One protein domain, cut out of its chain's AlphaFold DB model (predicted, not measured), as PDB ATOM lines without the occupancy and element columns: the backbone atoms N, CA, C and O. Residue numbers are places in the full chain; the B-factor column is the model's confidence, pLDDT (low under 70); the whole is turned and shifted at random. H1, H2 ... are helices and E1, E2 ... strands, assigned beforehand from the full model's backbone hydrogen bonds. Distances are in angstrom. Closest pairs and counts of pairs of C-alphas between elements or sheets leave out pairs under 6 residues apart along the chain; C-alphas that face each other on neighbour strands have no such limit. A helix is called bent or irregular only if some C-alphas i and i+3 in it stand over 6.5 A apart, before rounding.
ATOM      1  N   LEU A 106       8.340  53.272 -49.171       95.75
ATOM      2  CA  LEU A 106       9.781  53.387 -48.948       95.75
ATOM      3  C   LEU A 106      10.078  53.730 -47.490       95.75
ATOM      4  O   LEU A 106       9.634  54.760 -46.982       95.75
ATOM      5  N   TYR A 107      10.889  52.897 -46.840       96.44
ATOM      6  CA  TYR A 107      11.237  53.037 -45.427       96.44
ATOM      7  C   TYR A 107      12.750  52.973 -45.254       96.44
ATOM      8  O   TYR A 107      13.374  51.938 -45.497       96.44
ATOM      9  N   ALA A 108      13.352  54.092 -44.859       96.25
ATOM     10  CA  ALA A 108      14.798  54.196 -44.716       96.25
ATOM     11  C   ALA A 108      15.189  55.347 -43.789       96.25
ATOM     12  O   ALA A 108      14.669  56.464 -43.882       96.25
ATOM     13  N   ASN A 109      16.182  55.093 -42.941       93.62
ATOM     14  CA  ASN A 109      16.792  56.122 -42.105       93.62
ATOM     15  C   ASN A 109      18.017  56.740 -42.787       93.62
ATOM     16  O   ASN A 109      18.357  57.897 -42.507       93.62
ATOM     17  N   ASP A 110      18.628  56.004 -43.717       91.25
ATOM     18  CA  ASP A 110      19.904  56.376 -44.284       91.25
ATOM     19  C   ASP A 110      19.826  57.627 -45.184       91.25
ATOM     20  O   ASP A 110      18.848  57.857 -45.907       91.25
ATOM     21  N   PRO A 111      20.867  58.471 -45.180       91.00
ATOM     22  CA  PRO A 111      20.837  59.747 -45.889       91.00
ATOM     23  C   PRO A 111      20.773  59.609 -47.412       91.00
ATOM     24  O   PRO A 111      20.234  60.501 -48.068       91.00
ATOM     25  N   LEU A 112      21.343  58.535 -47.969       89.88
ATOM     26  CA  LEU A 112      21.411  58.324 -49.411       89.88
ATOM     27  C   LEU A 112      20.021  57.984 -49.945       89.88
ATOM     28  O   LEU A 112      19.539  58.677 -50.841       89.88
ATOM     29  N   THR A 113      19.338  57.006 -49.346       92.94
ATOM     30  CA  THR A 113      17.973  56.639 -49.741       92.94
ATOM     31  C   THR A 113      17.019  57.809 -49.564       92.94
ATOM     32  O   THR A 113      16.241  58.110 -50.466       92.94
ATOM     33  N   ARG A 114      17.122  58.560 -48.458       93.81
ATOM     34  CA  ARG A 114      16.294  59.761 -48.250       93.81
ATOM     35  C   ARG A 114      16.583  60.864 -49.271       93.81
ATOM     36  O   ARG A 114      15.674  61.597 -49.656       93.81
ATOM     37  N   GLY A 115      17.836  61.008 -49.705       93.12
ATOM     38  CA  GLY A 115      18.224  61.926 -50.776       93.12
ATOM     39  C   GLY A 115      17.641  61.519 -52.130       93.12
ATOM     40  O   GLY A 115      17.041  62.350 -52.809       93.12
ATOM     41  N   LEU A 116      17.750  60.236 -52.483       93.56
ATOM     42  CA  LEU A 116      17.178  59.671 -53.707       93.56
ATOM     43  C   LEU A 116      15.648  59.747 -53.710       93.56
ATOM     44  O   LEU A 116      15.066  60.113 -54.724       93.56
ATOM     45  N   ALA A 117      14.996  59.499 -52.573       94.38
ATOM     46  CA  ALA A 117      13.550  59.628 -52.431       94.38
ATOM     47  C   ALA A 117      13.075  61.053 -52.759       94.38
ATOM     48  O   ALA A 117      12.171  61.241 -53.571       94.38
ATOM     49  N   ARG A 118      13.755  62.070 -52.207       93.94
ATOM     50  CA  ARG A 118      13.467  63.485 -52.501       93.94
ATOM     51  C   ARG A 118      13.658  63.818 -53.975       93.94
ATOM     52  O   ARG A 118      12.836  64.522 -54.547       93.94
ATOM     53  N   LEU A 119      14.730  63.314 -54.580       94.38
ATOM     54  CA  LEU A 119      15.023  63.539 -55.992       94.38
ATOM     55  C   LEU A 119      14.010  62.829 -56.913       94.38
ATOM     56  O   LEU A 119      13.703  63.344 -57.983       94.38
ATOM     57  N   ALA A 120      13.438  61.704 -56.473       94.31
ATOM     58  CA  ALA A 120      12.340  61.004 -57.144       94.31
ATOM     59  C   ALA A 120      10.948  61.588 -56.828       94.31
ATOM     60  O   ALA A 120       9.957  61.106 -57.371       94.31
ATOM     61  N   GLY A 121      10.853  62.588 -55.942       93.88
ATOM     62  CA  GLY A 121       9.582  63.166 -55.500       93.88
ATOM     63  C   GLY A 121       8.711  62.222 -54.665       93.88
ATOM     64  O   GLY A 121       7.501  62.416 -54.618       93.88
ATOM     65  N   THR A 122       9.300  61.209 -54.019       93.00
ATOM     66  CA  THR A 122       8.575  60.257 -53.165       93.00
ATOM     67  C   THR A 122       8.819  60.510 -51.678       93.00
ATOM     68  O   THR A 122       9.858  61.042 -51.268       93.00
ATOM     69  N   THR A 123       7.854  60.116 -50.853       92.88
ATOM     70  CA  THR A 123       7.972  60.140 -49.396       92.88
ATOM     71  C   THR A 123       8.751  58.931 -48.894       92.88
ATOM     72  O   THR A 123       8.710  57.855 -49.479       92.88
ATOM     73  N   VAL A 124       9.460  59.113 -47.784       95.88
ATOM     74  CA  VAL A 124      10.194  58.045 -47.103       95.88
ATOM     75  C   VAL A 124       9.822  58.050 -45.627       95.88
ATOM     76  O   VAL A 124       9.969  59.073 -44.951       95.88
ATOM     77  N   GLY A 125       9.307  56.920 -45.152       94.75
ATOM     78  CA  GLY A 125       8.987  56.686 -43.749       94.75
ATOM     79  C   GLY A 125      10.216  56.267 -42.930       94.75
ATOM     80  O   GLY A 125      11.240  55.874 -43.502       94.75
ATOM     81  N   PRO A 126      10.142  56.343 -41.588       95.25
ATOM     82  CA  PRO A 126      11.154  55.742 -40.724       95.25
ATOM     83  C   PRO A 126      11.172  54.219 -40.904       95.25
ATOM     84  O   PRO A 126      10.150  53.619 -41.230       95.25
ATOM     85  N   VAL A 127      12.327  53.590 -40.674       96.00
ATOM     86  CA  VAL A 127      12.436  52.121 -40.706       96.00
ATOM     87  C   VAL A 127      11.581  51.521 -39.577       96.00
ATOM     88  O   VAL A 127      11.809  51.881 -38.419       96.00
ATOM     89  N   PRO A 128      10.613  50.630 -39.878       96.06
ATOM     90  CA  PRO A 128       9.835  49.925 -38.860       96.06
ATOM     91  C   PRO A 128      10.731  49.058 -37.968       96.06
ATOM     92  O   PRO A 128      11.785  48.606 -38.411       96.06
ATOM     93  N   ALA A 129      10.334  48.791 -36.722       94.75
ATOM     94  CA  ALA A 129      11.178  47.993 -35.825       94.75
ATOM     95  C   ALA A 129      11.218  46.506 -36.223       94.75
ATOM     96  O   ALA A 129      12.179  45.799 -35.926       94.75
ATOM     97  N   ASN A 130      10.168  46.019 -36.884       95.69
ATOM     98  CA  ASN A 130      10.032  44.638 -37.329       95.69
ATOM     99  C   ASN A 130       9.064  44.547 -38.526       95.69
ATOM    100  O   ASN A 130       8.400  45.521 -38.887       95.69
ATOM    101  N   ALA A 131       8.956  43.365 -39.136       94.81
ATOM    102  CA  ALA A 131       8.096  43.156 -40.301       94.81
ATOM    103  C   ALA A 131       6.584  43.276 -40.013       94.81
ATOM    104  O   ALA A 131       5.815  43.527 -40.937       94.81
ATOM    105  N   GLY A 132       6.146  43.079 -38.766       92.50
ATOM    106  CA  GLY A 132       4.757  43.311 -38.357       92.50
ATOM    107  C   GLY A 132       4.420  44.797 -38.386       92.50
ATOM    108  O   GLY A 132       3.505  45.197 -39.097       92.50
ATOM    109  N   ASP A 133       5.242  45.615 -37.723       94.56
ATOM    110  CA  ASP A 133       5.109  47.077 -37.744       94.56
ATOM    111  C   ASP A 133       5.182  47.632 -39.175       94.56
ATOM    112  O   ASP A 133       4.506  48.602 -39.511       94.56
ATOM    113  N   TRP A 134       6.002  47.017 -40.037       94.56
ATOM    114  CA  TRP A 134       6.038  47.356 -41.459       94.56
ATOM    115  C   TRP A 134       4.707  47.077 -42.153       94.56
ATOM    116  O   TRP A 134       4.240  47.931 -42.897       94.56
ATOM    117  N   LEU A 135       4.091  45.916 -41.918       91.00
ATOM    118  CA  LEU A 135       2.809  45.569 -42.530       91.00
ATOM    119  C   LEU A 135       1.711  46.565 -42.133       91.00
ATOM    120  O   LEU A 135       0.922  46.978 -42.984       91.00
ATOM    121  N   ASP A 136       1.703  46.983 -40.866       91.12
ATOM    122  CA  ASP A 136       0.785  48.006 -40.365       91.12
ATOM    123  C   ASP A 136       1.062  49.369 -41.020       91.12
ATOM    124  O   ASP A 136       0.142  50.045 -41.481       91.12
ATOM    125  N   ALA A 137       2.339  49.757 -41.124       90.56
ATOM    126  CA  ALA A 137       2.761  51.012 -41.746       90.56
ATOM    127  C   ALA A 137       2.546  51.051 -43.268       90.56
ATOM    128  O   ALA A 137       2.382  52.137 -43.823       90.56
ATOM    129  N   ALA A 138       2.562  49.899 -43.940       88.31
ATOM    130  CA  ALA A 138       2.309  49.774 -45.373       88.31
ATOM    131  C   ALA A 138       0.834  49.998 -45.719       88.31
ATOM    132  O   ALA A 138       0.523  50.265 -46.871       88.31
ATOM    133  N   ALA A 139      -0.085  49.887 -44.751       84.88
ATOM    134  CA  ALA A 139      -1.502  50.227 -44.910       84.88
ATOM    135  C   ALA A 139      -2.178  49.647 -46.181       84.88
ATOM    136  O   ALA A 139      -3.096  50.249 -46.738       84.88
ATOM    137  N   GLY A 140      -1.743  48.466 -46.638       80.56
ATOM    138  CA  GLY A 140      -2.272  47.802 -47.835       80.56
ATOM    139  C   GLY A 140      -1.645  48.226 -49.170       80.56
ATOM    140  O   GLY A 140      -2.200  47.899 -50.220       80.56
ATOM    141  N   GLU A 141      -0.511  48.929 -49.158       86.88
ATOM    142  CA  GLU A 141       0.311  49.167 -50.347       86.88
ATOM    143  C   GLU A 141       0.670  47.855 -51.069       86.88
ATOM    144  O   GLU A 141       0.850  46.802 -50.454       86.88
ATOM    145  N   ALA A 142       0.769  47.922 -52.401       86.31
ATOM    146  CA  ALA A 142       1.014  46.748 -53.241       86.31
ATOM    147  C   ALA A 142       2.426  46.165 -53.058       86.31
ATOM    148  O   ALA A 142       2.614  44.951 -53.170       86.31
ATOM    149  N   ASP A 143       3.410  47.024 -52.793       93.19
ATOM    150  CA  ASP A 143       4.799  46.671 -52.533       93.19
ATOM    151  C   ASP A 143       5.495  47.725 -51.657       93.19
ATOM    152  O   ASP A 143       5.063  48.872 -51.544       93.19
ATOM    153  N   GLY A 144       6.594  47.325 -51.020       94.31
ATOM    154  CA  GLY A 144       7.376  48.208 -50.165       94.31
ATOM    155  C   GLY A 144       8.848  47.819 -50.141       94.31
ATOM    156  O   GLY A 144       9.195  46.638 -50.194       94.31
ATOM    157  N   LEU A 145       9.715  48.824 -50.043       95.62
ATOM    158  CA  LEU A 145      11.150  48.664 -49.856       95.62
ATOM    159  C   LEU A 145      11.551  49.176 -48.472       95.62
ATOM    160  O   LEU A 145      11.381  50.356 -48.160       95.62
ATOM    161  N   VAL A 146      12.141  48.293 -47.668       96.31
ATOM    162  CA  VAL A 146      12.734  48.641 -46.373       96.31
ATOM    163  C   VAL A 146      14.251  48.516 -46.470       96.31
ATOM    164  O   VAL A 146      14.770  47.451 -46.804       96.31
ATOM    165  N   VAL A 147      14.964  49.600 -46.171       95.50
ATOM    166  CA  VAL A 147      16.431  49.614 -46.117       95.50
ATOM    167  C   VAL A 147      16.874  49.385 -44.677       95.50
ATOM    168  O   VAL A 147      16.729  50.262 -43.825       95.50
ATOM    169  N   LEU A 148      17.406  48.193 -44.412       94.25
ATOM    170  CA  LEU A 148      17.931  47.805 -43.104       94.25
ATOM    171  C   LEU A 148      19.433  48.082 -43.044       94.25
ATOM    172  O   LEU A 148      20.184  47.662 -43.922       94.25
ATOM    173  N   GLU A 149      19.869  48.773 -41.994       88.44
ATOM    174  CA  GLU A 149      21.276  49.144 -41.787       88.44
ATOM    175  C   GLU A 149      21.959  48.308 -40.694       88.44
ATOM    176  O   GLU A 149      23.109  48.580 -40.363       88.44
ATOM    177  N   THR A 150      21.276  47.292 -40.149       87.19
ATOM    178  CA  THR A 150      21.725  46.498 -38.988       87.19
ATOM    179  C   THR A 150      23.133  45.932 -39.164       87.19
ATOM    180  O   THR A 150      23.909  45.965 -38.223       87.19
ATOM    181  N   THR A 151      23.490  45.490 -40.375       82.00
ATOM    182  CA  THR A 151      24.816  44.917 -40.677       82.00
ATOM    183  C   THR A 151      25.727  45.870 -41.457       82.00
ATOM    184  O   THR A 151      26.748  45.456 -41.999       82.00
ATOM    185  N   ARG A 152      25.344  47.146 -41.618       74.38
ATOM    186  CA  ARG A 152      26.032  48.092 -42.519       74.38
ATOM    187  C   ARG A 152      27.447  48.431 -42.053       74.38
ATOM    188  O   ARG A 152      28.310  48.695 -42.886       74.38
ATOM    189  N   PHE A 153      27.653  48.462 -40.741       65.88
ATOM    190  CA  PHE A 153      28.923  48.810 -40.105       65.88
ATOM    191  C   PHE A 153      29.432  47.693 -39.206       65.88
ATOM    192  O   PHE A 153      30.185  47.977 -38.274       65.88
ATOM    193  N   ASP A 154      29.010  46.450 -39.459       71.94
ATOM    194  CA  ASP A 154      29.589  45.313 -38.756       71.94
ATOM    195  C   ASP A 154      31.103  45.407 -38.927       71.94
ATOM    196  O   ASP A 154      31.572  45.515 -40.068       71.94
ATOM    197  N   PRO A 155      31.854  45.521 -37.817       59.09
ATOM    198  CA  PRO A 155      33.272  45.790 -37.891       59.09
ATOM    199  C   PRO A 155      33.907  44.717 -38.765       59.09
ATOM    200  O   PRO A 155      33.698  43.524 -38.561       59.09
ATOM    201  N   MET A 156      34.679  45.165 -39.754       56.91
ATOM    202  CA  MET A 156      35.437  44.268 -40.628       56.91
ATOM    203  C   MET A 156      36.503  43.478 -39.839       56.91
ATOM    204  O   MET A 156      37.077  42.534 -40.374       56.91
ATOM    205  N   ASP A 157      36.742  43.851 -38.575       54.88
ATOM    206  CA  ASP A 157      37.729  43.262 -37.675       54.88
ATOM    207  C   ASP A 157      37.090  42.325 -36.622       54.88
ATOM    208  O   ASP A 157      36.302  42.738 -35.770       54.88
ATOM    209  N   ASP A 158      37.500  41.057 -36.705       54.19
ATOM    210  CA  ASP A 158      37.727  40.034 -35.665       54.19
ATOM    211  C   ASP A 158      36.658  39.647 -34.623       54.19
ATOM    212  O   ASP A 158      36.920  38.729 -33.842       54.19
ATOM    213  N   ASP A 159      35.441  40.205 -34.632       67.75
ATOM    214  CA  ASP A 159      34.340  39.667 -33.809       67.75
ATOM    215  C   ASP A 159      33.175  39.076 -34.630       67.75
ATOM    216  O   ASP A 159      32.116  39.698 -34.786       67.75
ATOM    217  N   PRO A 160      33.310  37.819 -35.102       73.12
ATOM    218  CA  PRO A 160      32.215  37.077 -35.721       73.12
ATOM    219  C   PRO A 160      30.952  36.978 -34.852       73.12
ATOM    220  O   PRO A 160      29.872  36.708 -35.384       73.12
ATOM    221  N   SER A 161      31.058  37.155 -33.529       79.38
ATOM    222  CA  SER A 161      29.918  37.036 -32.619       79.38
ATOM    223  C   SER A 161      28.979  38.240 -32.698       79.38
ATOM    224  O   SER A 161      27.762  38.049 -32.660       79.38
ATOM    225  N   ALA A 162      29.512  39.449 -32.910       80.81
ATOM    226  CA  ALA A 162      28.713  40.657 -33.108       80.81
ATOM    227  C   ALA A 162      27.871  40.558 -34.390       80.81
ATOM    228  O   ALA A 162      26.649  40.713 -34.348       80.81
ATOM    229  N   TRP A 163      28.510  40.181 -35.505       83.38
ATOM    230  CA  TRP A 163      27.819  39.914 -36.770       83.38
ATOM    231  C   TRP A 163      26.746  38.829 -36.604       83.38
ATOM    232  O   TRP A 163      25.594  39.017 -36.994       83.38
ATOM    233  N   ALA A 164      27.082  37.705 -35.959       85.62
ATOM    234  CA  ALA A 164      26.115  36.638 -35.707       85.62
ATOM    235  C   ALA A 164      24.918  37.127 -34.868       85.62
ATOM    236  O   ALA A 164      23.781  36.747 -35.150       85.62
ATOM    237  N   GLY A 165      25.155  37.998 -33.882       88.75
ATOM    238  CA  GLY A 165      24.114  38.652 -33.091       88.75
ATOM    239  C   GLY A 165      23.152  39.478 -33.947       88.75
ATOM    240  O   GLY A 165      21.937  39.294 -33.850       88.75
ATOM    241  N   HIS A 166      23.674  40.315 -34.846       89.38
ATOM    242  CA  HIS A 166      22.857  41.100 -35.777       89.38
ATOM    243  C   HIS A 166      22.071  40.224 -36.763       89.38
ATOM    244  O   HIS A 166      20.914  40.516 -37.069       89.38
ATOM    245  N   ILE A 167      22.642  39.107 -37.222       89.62
ATOM    246  CA  ILE A 167      21.907  38.139 -38.051       89.62
ATOM    247  C   ILE A 167      20.754  37.498 -37.267       89.62
ATOM    248  O   ILE A 167      19.657  37.355 -37.809       89.62
ATOM    249  N   VAL A 168      20.962  37.140 -35.996       92.06
ATOM    250  CA  VAL A 168      19.890  36.619 -35.127       92.06
ATOM    251  C   VAL A 168      18.791  37.666 -34.915       92.06
ATOM    252  O   VAL A 168      17.606  37.322 -34.931       92.06
ATOM    253  N   GLU A 169      19.155  38.940 -34.758       93.31
ATOM    254  CA  GLU A 169      18.197  40.045 -34.670       93.31
ATOM    255  C   GLU A 169      17.363  40.175 -35.953       93.31
ATOM    256  O   GLU A 169      16.133  40.200 -35.882       93.31
ATOM    257  N   LEU A 170      18.010  40.176 -37.123       94.31
ATOM    258  CA  LEU A 170      17.335  40.226 -38.422       94.31
ATOM    259  C   LEU A 170      16.413  39.021 -38.645       94.31
ATOM    260  O   LEU A 170      15.288  39.186 -39.123       94.31
ATOM    261  N   GLU A 171      16.843  37.817 -38.264       94.44
ATOM    262  CA  GLU A 171      16.003  36.621 -38.350       94.44
ATOM    263  C   GLU A 171      14.739  36.783 -37.501       94.44
ATOM    264  O   GLU A 171      13.629  36.544 -37.982       94.44
ATOM    265  N   ARG A 172      14.889  37.242 -36.254       96.12
ATOM    266  CA  ARG A 172      13.772  37.418 -35.321       96.12
ATOM    267  C   ARG A 172      12.820  38.537 -35.750       96.12
ATOM    268  O   ARG A 172      11.607  38.344 -35.676       96.12
ATOM    269  N   ALA A 173      13.346  39.697 -36.132       96.81
ATOM    270  CA  ALA A 173      12.552  40.892 -36.415       96.81
ATOM    271  C   ALA A 173      11.960  40.894 -37.833       96.81
ATOM    272  O   ALA A 173      10.869  41.427 -38.041       96.81
ATOM    273  N   TRP A 174      12.645  40.284 -38.803       95.56
ATOM    274  CA  TRP A 174      12.294  40.406 -40.217       95.56
ATOM    275  C   TRP A 174      12.085  39.065 -40.907       95.56
ATOM    276  O   TRP A 174      10.991  38.807 -41.411       95.56
ATOM    277  N   PHE A 175      13.088  38.189 -40.948       93.94
ATOM    278  CA  PHE A 175      13.029  37.033 -41.850       93.94
ATOM    279  C   PHE A 175      12.020  35.968 -41.407       93.94
ATOM    280  O   PHE A 175      11.206  35.530 -42.229       93.94
ATOM    281  N   ALA A 176      11.999  35.586 -40.127       92.75
ATOM    282  CA  ALA A 176      11.029  34.620 -39.617       92.75
ATOM    283  C   ALA A 176       9.581  35.145 -39.711       92.75
ATOM    284  O   ALA A 176       8.730  34.407 -40.227       92.75
ATOM    285  N   PRO A 177       9.269  36.398 -39.319       94.50
ATOM    286  CA  PRO A 177       7.947  36.981 -39.547       94.50
ATOM    287  C   PRO A 177       7.555  37.056 -41.031       94.50
ATOM    288  O   PRO A 177       6.473  36.597 -41.392       94.50
ATOM    289  N   CYS A 178       8.435  37.532 -41.922       93.75
ATOM    290  CA  CYS A 178       8.162  37.572 -43.364       93.75
ATOM    291  C   CYS A 178       7.904  36.174 -43.936       93.75
ATOM    292  O   CYS A 178       7.004  35.988 -44.756       93.75
ATOM    293  N   ARG A 179       8.635  35.156 -43.470       92.06
ATOM    294  CA  ARG A 179       8.376  33.761 -43.840       92.06
ATOM    295  C   ARG A 179       6.997  33.293 -43.378       92.06
ATOM    296  O   ARG A 179       6.332  32.584 -44.128       92.06
ATOM    297  N   GLN A 180       6.552  33.671 -42.180       91.31
ATOM    298  CA  GLN A 180       5.187  33.370 -41.735       91.31
ATOM    299  C   GLN A 180       4.149  34.080 -42.612       91.31
ATOM    300  O   GLN A 180       3.163  33.452 -42.994       91.31
ATOM    301  N   LEU A 181       4.389  35.340 -42.991       91.12
ATOM    302  CA  LEU A 181       3.517  36.100 -43.893       91.12
ATOM    303  C   LEU A 181       3.424  35.465 -45.288       91.12
ATOM    304  O   LEU A 181       2.323  35.375 -45.819       91.12
ATOM    305  N   LEU A 182       4.528  34.951 -45.842       92.44
ATOM    306  CA  LEU A 182       4.540  34.223 -47.124       92.44
ATOM    307  C   LEU A 182       3.673  32.950 -47.109       92.44
ATOM    308  O   LEU A 182       3.265  32.460 -48.160       92.44
ATOM    309  N   LEU A 183       3.441  32.356 -45.934       90.25
ATOM    310  CA  LEU A 183       2.666  31.121 -45.787       90.25
ATOM    311  C   LEU A 183       1.180  31.372 -45.503       90.25
ATOM    312  O   LEU A 183       0.390  30.429 -45.583       90.25
ATOM    313  N   ARG A 184       0.796  32.609 -45.169       88.88
ATOM    314  CA  ARG A 184      -0.593  32.992 -44.897       88.88
ATOM    315  C   ARG A 184      -1.325  33.316 -46.198       88.88
ATOM    316  O   ARG A 184      -0.801  34.008 -47.067       88.88
ATOM    317  N   THR A 185      -2.567  32.855 -46.316       83.69
ATOM    318  CA  THR A 185      -3.453  33.252 -47.418       83.69
ATOM    319  C   THR A 185      -3.697  34.758 -47.360       83.69
ATOM    320  O   THR A 185      -4.061  35.273 -46.307       83.69
ATOM    321  N   GLY A 186      -3.480  35.460 -48.477       83.19
ATOM    322  CA  GLY A 186      -3.585  36.923 -48.532       83.19
ATOM    323  C   GLY A 186      -2.446  37.670 -47.827       83.19
ATOM    324  O   GLY A 186      -2.557  38.871 -47.625       83.19
ATOM    325  N   GLY A 187      -1.378  36.969 -47.428       87.19
ATOM    326  CA  GLY A 187      -0.162  37.576 -46.895       87.19
ATOM    327  C   GLY A 187       0.805  38.022 -47.995       87.19
ATOM    328  O   GLY A 187       0.407  38.397 -49.097       87.19
ATOM    329  N   LEU A 188       2.103  37.952 -47.699       90.31
ATOM    330  CA  LEU A 188       3.150  38.369 -48.629       90.31
ATOM    331  C   LEU A 188       3.212  37.419 -49.840       90.31
ATOM    332  O   LEU A 188       3.251  36.199 -49.677       90.31
ATOM    333  N   ALA A 189       3.266  37.958 -51.059       91.94
ATOM    334  CA  ALA A 189       3.403  37.144 -52.271       91.94
ATOM    335  C   ALA A 189       4.863  36.718 -52.526       91.94
ATOM    336  O   ALA A 189       5.143  35.559 -52.856       91.94
ATOM    337  N   ALA A 190       5.797  37.655 -52.350       93.69
ATOM    338  CA  ALA A 190       7.226  37.451 -52.531       93.69
ATOM    339  C   ALA A 190       8.032  38.349 -51.581       93.69
ATOM    340  O   ALA A 190       7.631  39.467 -51.278       93.69
ATOM    341  N   LEU A 191       9.184  37.851 -51.138       94.50
ATOM    342  CA  LEU A 191      10.205  38.593 -50.411       94.50
ATOM    343  C   LEU A 191      11.454  38.692 -51.285       94.50
ATOM    344  O   LEU A 191      11.986  37.672 -51.738       94.50
ATOM    345  N   HIS A 192      11.933  39.913 -51.482       94.62
ATOM    346  CA  HIS A 192      13.132  40.225 -52.246       94.62
ATOM    347  C   HIS A 192      14.226  40.728 -51.301       94.62
ATOM    348  O   HIS A 192      14.021  41.692 -50.572       94.62
ATOM    349  N   LEU A 193      15.385  40.068 -51.300       93.75
ATOM    350  CA  LEU A 193      16.541  40.457 -50.491       93.75
ATOM    351  C   LEU A 193      17.644  41.011 -51.395       93.75
ATOM    352  O   LEU A 193      18.114  40.326 -52.312       93.75
ATOM    353  N   HIS A 194      18.070  42.235 -51.084       92.31
ATOM    354  CA  HIS A 194      19.128  42.975 -51.769       92.31
ATOM    355  C   HIS A 194      20.310  43.198 -50.812       92.31
ATOM    356  O   HIS A 194      20.368  44.228 -50.147       92.31
ATOM    357  N   PRO A 195      21.280  42.272 -50.726       87.06
ATOM    358  CA  PRO A 195      22.402  42.391 -49.789       87.06
ATOM    359  C   PRO A 195      23.507  43.358 -50.261       87.06
ATOM    360  O   PRO A 195      24.618  43.309 -49.755       87.06
ATOM    361  N   GLY A 196      23.259  44.187 -51.281       82.12
ATOM    362  CA  GLY A 196      24.236  45.169 -51.775       82.12
ATOM    363  C   GLY A 196      25.383  44.607 -52.629       82.12
ATOM    364  O   GLY A 196      26.183  45.376 -53.145       82.12
ATOM    365  N   ASN A 197      25.443  43.294 -52.868       81.44
ATOM    366  CA  ASN A 197      26.490  42.644 -53.676       81.44
ATOM    367  C   ASN A 197      26.122  42.465 -55.167       81.44
ATOM    368  O   ASN A 197      26.677  41.608 -55.856       81.44
ATOM    369  N   GLY A 198      25.126  43.210 -55.654       84.44
ATOM    370  CA  GLY A 198      24.609  43.100 -57.023       84.44
ATOM    371  C   GLY A 198      23.720  41.877 -57.288       84.44
ATOM    372  O   GLY A 198      23.208  41.731 -58.396       84.44
ATOM    373  N   ARG A 199      23.498  41.002 -56.297       87.69
ATOM    374  CA  ARG A 199      22.555  39.881 -56.406       87.69
ATOM    375  C   ARG A 199      21.191  40.244 -55.831       87.69
ATOM    376  O   ARG A 199      21.070  41.066 -54.928       87.69
ATOM    377  N   LEU A 200      20.175  39.556 -56.341       92.25
ATOM    378  CA  LEU A 200      18.808  39.585 -55.841       92.25
ATOM    379  C   LEU A 200      18.395  38.167 -55.460       92.25
ATOM    380  O   LEU A 200      18.434  37.258 -56.292       92.25
ATOM    381  N   TYR A 201      17.964  37.984 -54.217       91.00
ATOM    382  CA  TYR A 201      17.409  36.718 -53.750       91.00
ATOM    383  C   TYR A 201      15.901  36.859 -53.609       91.00
ATOM    384  O   TYR A 201      15.420  37.754 -52.925       91.00
ATOM    385  N   THR A 202      15.153  35.972 -54.262       92.31
ATOM    386  CA  THR A 202      13.686  35.982 -54.222       92.31
ATOM    387  C   THR A 202      13.172  34.748 -53.498       92.31
ATOM    388  O   THR A 202      13.542  33.617 -53.833       92.31
ATOM    389  N   VAL A 203      12.299  34.971 -52.520       91.50
ATOM    390  CA  VAL A 203      11.638  33.934 -51.728       91.50
ATOM    391  C   VAL A 203      10.133  34.078 -51.905       91.50
ATOM    392  O   VAL A 203       9.577  35.151 -51.720       91.50
ATOM    393  N   THR A 204       9.463  32.988 -52.258       92.38
ATOM    394  CA  THR A 204       7.999  32.927 -52.372       92.38
ATOM    395  C   THR A 204       7.461  31.812 -51.482       92.38
ATOM    396  O   THR A 204       8.228  30.995 -50.964       92.38
ATOM    397  N   SER A 205       6.139  31.715 -51.345       87.44
ATOM    398  CA  SER A 205       5.480  30.622 -50.613       87.44
ATOM    399  C   SER A 205       5.896  29.223 -51.105       87.44
ATOM    400  O   SER A 205       5.982  28.279 -50.317       87.44
ATOM    401  N   ALA A 206       6.247  29.089 -52.392       84.88
ATOM    402  CA  ALA A 206       6.728  27.847 -52.990       84.88
ATOM    403  C   ALA A 206       8.095  27.387 -52.451       84.88
ATOM    404  O   ALA A 206       8.451  26.218 -52.603       84.88
ATOM    405  N   ALA A 207       8.853  28.264 -51.779       78.50
ATOM    406  CA  ALA A 207      10.131  27.909 -51.167       78.50
ATOM    407  C   ALA A 207      10.000  26.771 -50.140       78.50
ATOM    408  O   ALA A 207      10.938  25.989 -49.997       78.50
ATOM    409  N   ARG A 208       8.828  26.607 -49.505       74.06
ATOM    410  CA  ARG A 208       8.543  25.503 -48.567       74.06
ATOM    411  C   ARG A 208       8.676  24.112 -49.190       74.06
ATOM    412  O   ARG A 208       8.924  23.147 -48.481       74.06
ATOM    413  N   TRP A 209       8.514  24.010 -50.509       76.44
ATOM    414  CA  TRP A 209       8.596  22.741 -51.222       76.44
ATOM    415  C   TRP A 209      10.024  22.341 -51.553       76.44
ATOM    416  O   TRP A 209      10.237  21.214 -51.965       76.44
ATOM    417  N   ARG A 210      11.021  23.206 -51.332       77.94
ATOM    418  CA  ARG A 210      12.438  22.902 -51.587       77.94
ATOM    419  C   ARG A 210      13.057  22.051 -50.472       77.94
ATOM    420  O   ARG A 210      14.180  22.316 -50.058       77.94
ATOM    421  N   PHE A 211      12.351  21.020 -50.006       70.94
ATOM    422  CA  PHE A 211      12.819  20.111 -48.950       70.94
ATOM    423  C   PHE A 211      14.115  19.376 -49.333       70.94
ATOM    424  O   PHE A 211      14.877  18.974 -48.463       70.94
ATOM    425  N   TRP A 212      14.397  19.247 -50.634       73.75
ATOM    426  CA  TRP A 212      15.635  18.670 -51.169       73.75
ATOM    427  C   TRP A 212      16.845  19.617 -51.108       73.75
ATOM    428  O   TRP A 212      17.960  19.221 -51.451       73.75
ATOM    429  N   ARG A 213      16.656  20.889 -50.734       69.38
ATOM    430  CA  ARG A 213      17.761  21.832 -50.542       69.38
ATOM    431  C   ARG A 213      18.163  21.838 -49.075       69.38
ATOM    432  O   ARG A 213      17.532  22.498 -48.257       69.38
ATOM    433  N   HIS A 214      19.246  21.135 -48.768       61.34
ATOM    434  CA  HIS A 214      19.865  21.228 -47.453       61.34
ATOM    435  C   HIS A 214      20.458  22.629 -47.226       61.34
ATOM    436  O   HIS A 214      21.058  23.189 -48.155       61.34
ATOM    437  N   PRO A 215      20.319  23.194 -46.010       67.44
ATOM    438  CA  PRO A 215      21.041  24.398 -45.621       67.44
ATOM    439  C   PRO A 215      22.537  24.155 -45.809       67.44
ATOM    440  O   PRO A 215      23.066  23.149 -45.331       67.44
ATOM    441  N   ARG A 216      23.218  25.048 -46.527       64.19
ATOM    442  CA  ARG A 216      24.677  24.999 -46.602       64.19
ATOM    443  C   ARG A 216      25.259  25.793 -45.437       64.19
ATOM    444  O   ARG A 216      24.689  26.824 -45.078       64.19
ATOM    445  N   PRO A 217      26.371  25.338 -44.844       61.53
ATOM    446  CA  PRO A 217      27.022  26.089 -43.787       61.53
ATOM    447  C   PRO A 217      27.524  27.430 -44.343       61.53
ATOM    448  O   PRO A 217      28.015  27.502 -45.474       61.53
ATOM    449  N   LEU A 218      27.400  28.486 -43.536       52.75
ATOM    450  CA  LEU A 218      27.755  29.870 -43.874       52.75
ATOM    451  C   LEU A 218      29.127  30.049 -44.568       52.75
ATOM    452  O   LEU A 218      29.172  30.814 -45.528       52.75
ATOM    453  N   PRO A 219      30.203  29.303 -44.221       56.75
ATOM    454  CA  PRO A 219      31.496  29.389 -44.910       56.75
ATOM    455  C   PRO A 219      31.461  29.094 -46.414       56.75
ATOM    456  O   PRO A 219      32.399  29.423 -47.121       56.75
ATOM    457  N   THR A 220      30.402  28.466 -46.934       48.53
ATOM    458  CA  THR A 220      30.270  28.194 -48.381       48.53
ATOM    459  C   THR A 220      29.797  29.399 -49.199       48.53
ATOM    460  O   THR A 220      29.653  29.290 -50.420       48.53
ATOM    461  N   HIS A 221      29.512  30.524 -48.539       49.81
ATOM    462  CA  HIS A 221      28.990  31.748 -49.144       49.81
ATOM    463  C   HIS A 221      29.927  32.962 -49.015       49.81
ATOM    464  O   HIS A 221      29.595  34.001 -49.593       49.81
TER     465      HIS A 221
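This is residues 106 to 221 of the 222 residues of an uncharacterized protein of Xanthomonadaceae bacterium (UniProt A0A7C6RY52). A long bent helix, H3, runs between two looser sides, and a small strand hairpin, E2 and E3, packs on residues 178 to 183 of its second arm, H3b. To one side lie H1, H2 and the short strand E1, joined by loops, with H2 coming in at the bend of H3; on the other side H4 leads into a tail, and residues 209 to 221, of which 209 belongs to H4, stick out, as do residues 156 to 161, of which 160 and 161 belong to H3. The printed part has 116 residues with four named helices and three named strands, in the order H1, H2, E1, H3, E2, E3, H4. E2 and E3 form an antiparallel sheet, and the class is mostly helix, though with 57 residues in named elements under half are in them. It is only just compact, close to loose, with a radius of gyration of the C-alphas of 15.7 A, and spans 43 by 43 by 24 A.

H1 is residues 111 to 119, beginning at C-alpha 111 at (20.837, 59.747, -45.889) and measuring 12.3 A. H2, residues 131 to 138, measures 10.1 A, and E1 is residues 144 to 146. H3, residues 160 to 183, was assigned as one helix by its hydrogen bonds but is bent: C-alphas 173 and 176 are 7.2 A apart. Its arms are H3a, residues 160 to 173, 20.0 A long from C-alpha 160 at (32.215, 37.077, -35.721), and H3b, residues 176 to 183, 11.0 A long. E2 is residues 190 to 193 and E3 residues 201 to 204. H4, residues 205 to 209, ends at C-alpha 209 at (8.596, 22.741, -51.222); it is neither bent nor irregular, but only just: C-alphas 205 and 208 are 6.3 A apart.

H1 is apart from H2, and E1 pairs with no named strand. H2 and H3b only just touch, with 3 pairs of C-alphas within 8 A, the closest being those of Ala 131 and Pro 177 at 6.2 A, at a steep tilt of 64 degrees. H3a and H3b stand at a steep tilt of 40 degrees. The closest C-alphas of H3b and E2 are those of Leu 182 and Ala 190, 6.8 A apart. E2 and E3 form an antiparallel hairpin, with N 191 and O 203 at 2.8 A and N 201 and O 193 at 3.0 A, within hydrogen-bond range. H3b and H4 are close but not clearly touching, with the C-alphas of Leu 182 and Ser 205, their closest, 5.1 A apart. Every O i to N i+4 pair is within range in H1, H2, H3a and H3b; in H4 it is 0 of 1, beside 2 of 2 O i to N i+3 pairs.

The two C-alphas farthest apart are those of Leu 119 and Trp 212, 45.1 A. The printed part has no cut, and the links H1 to H2 and E1 to H3 are long. The mean pLDDT of the printed part is 85.8; it is under 70 at residue 153, residues 155 to 159 and residues 213 to 221.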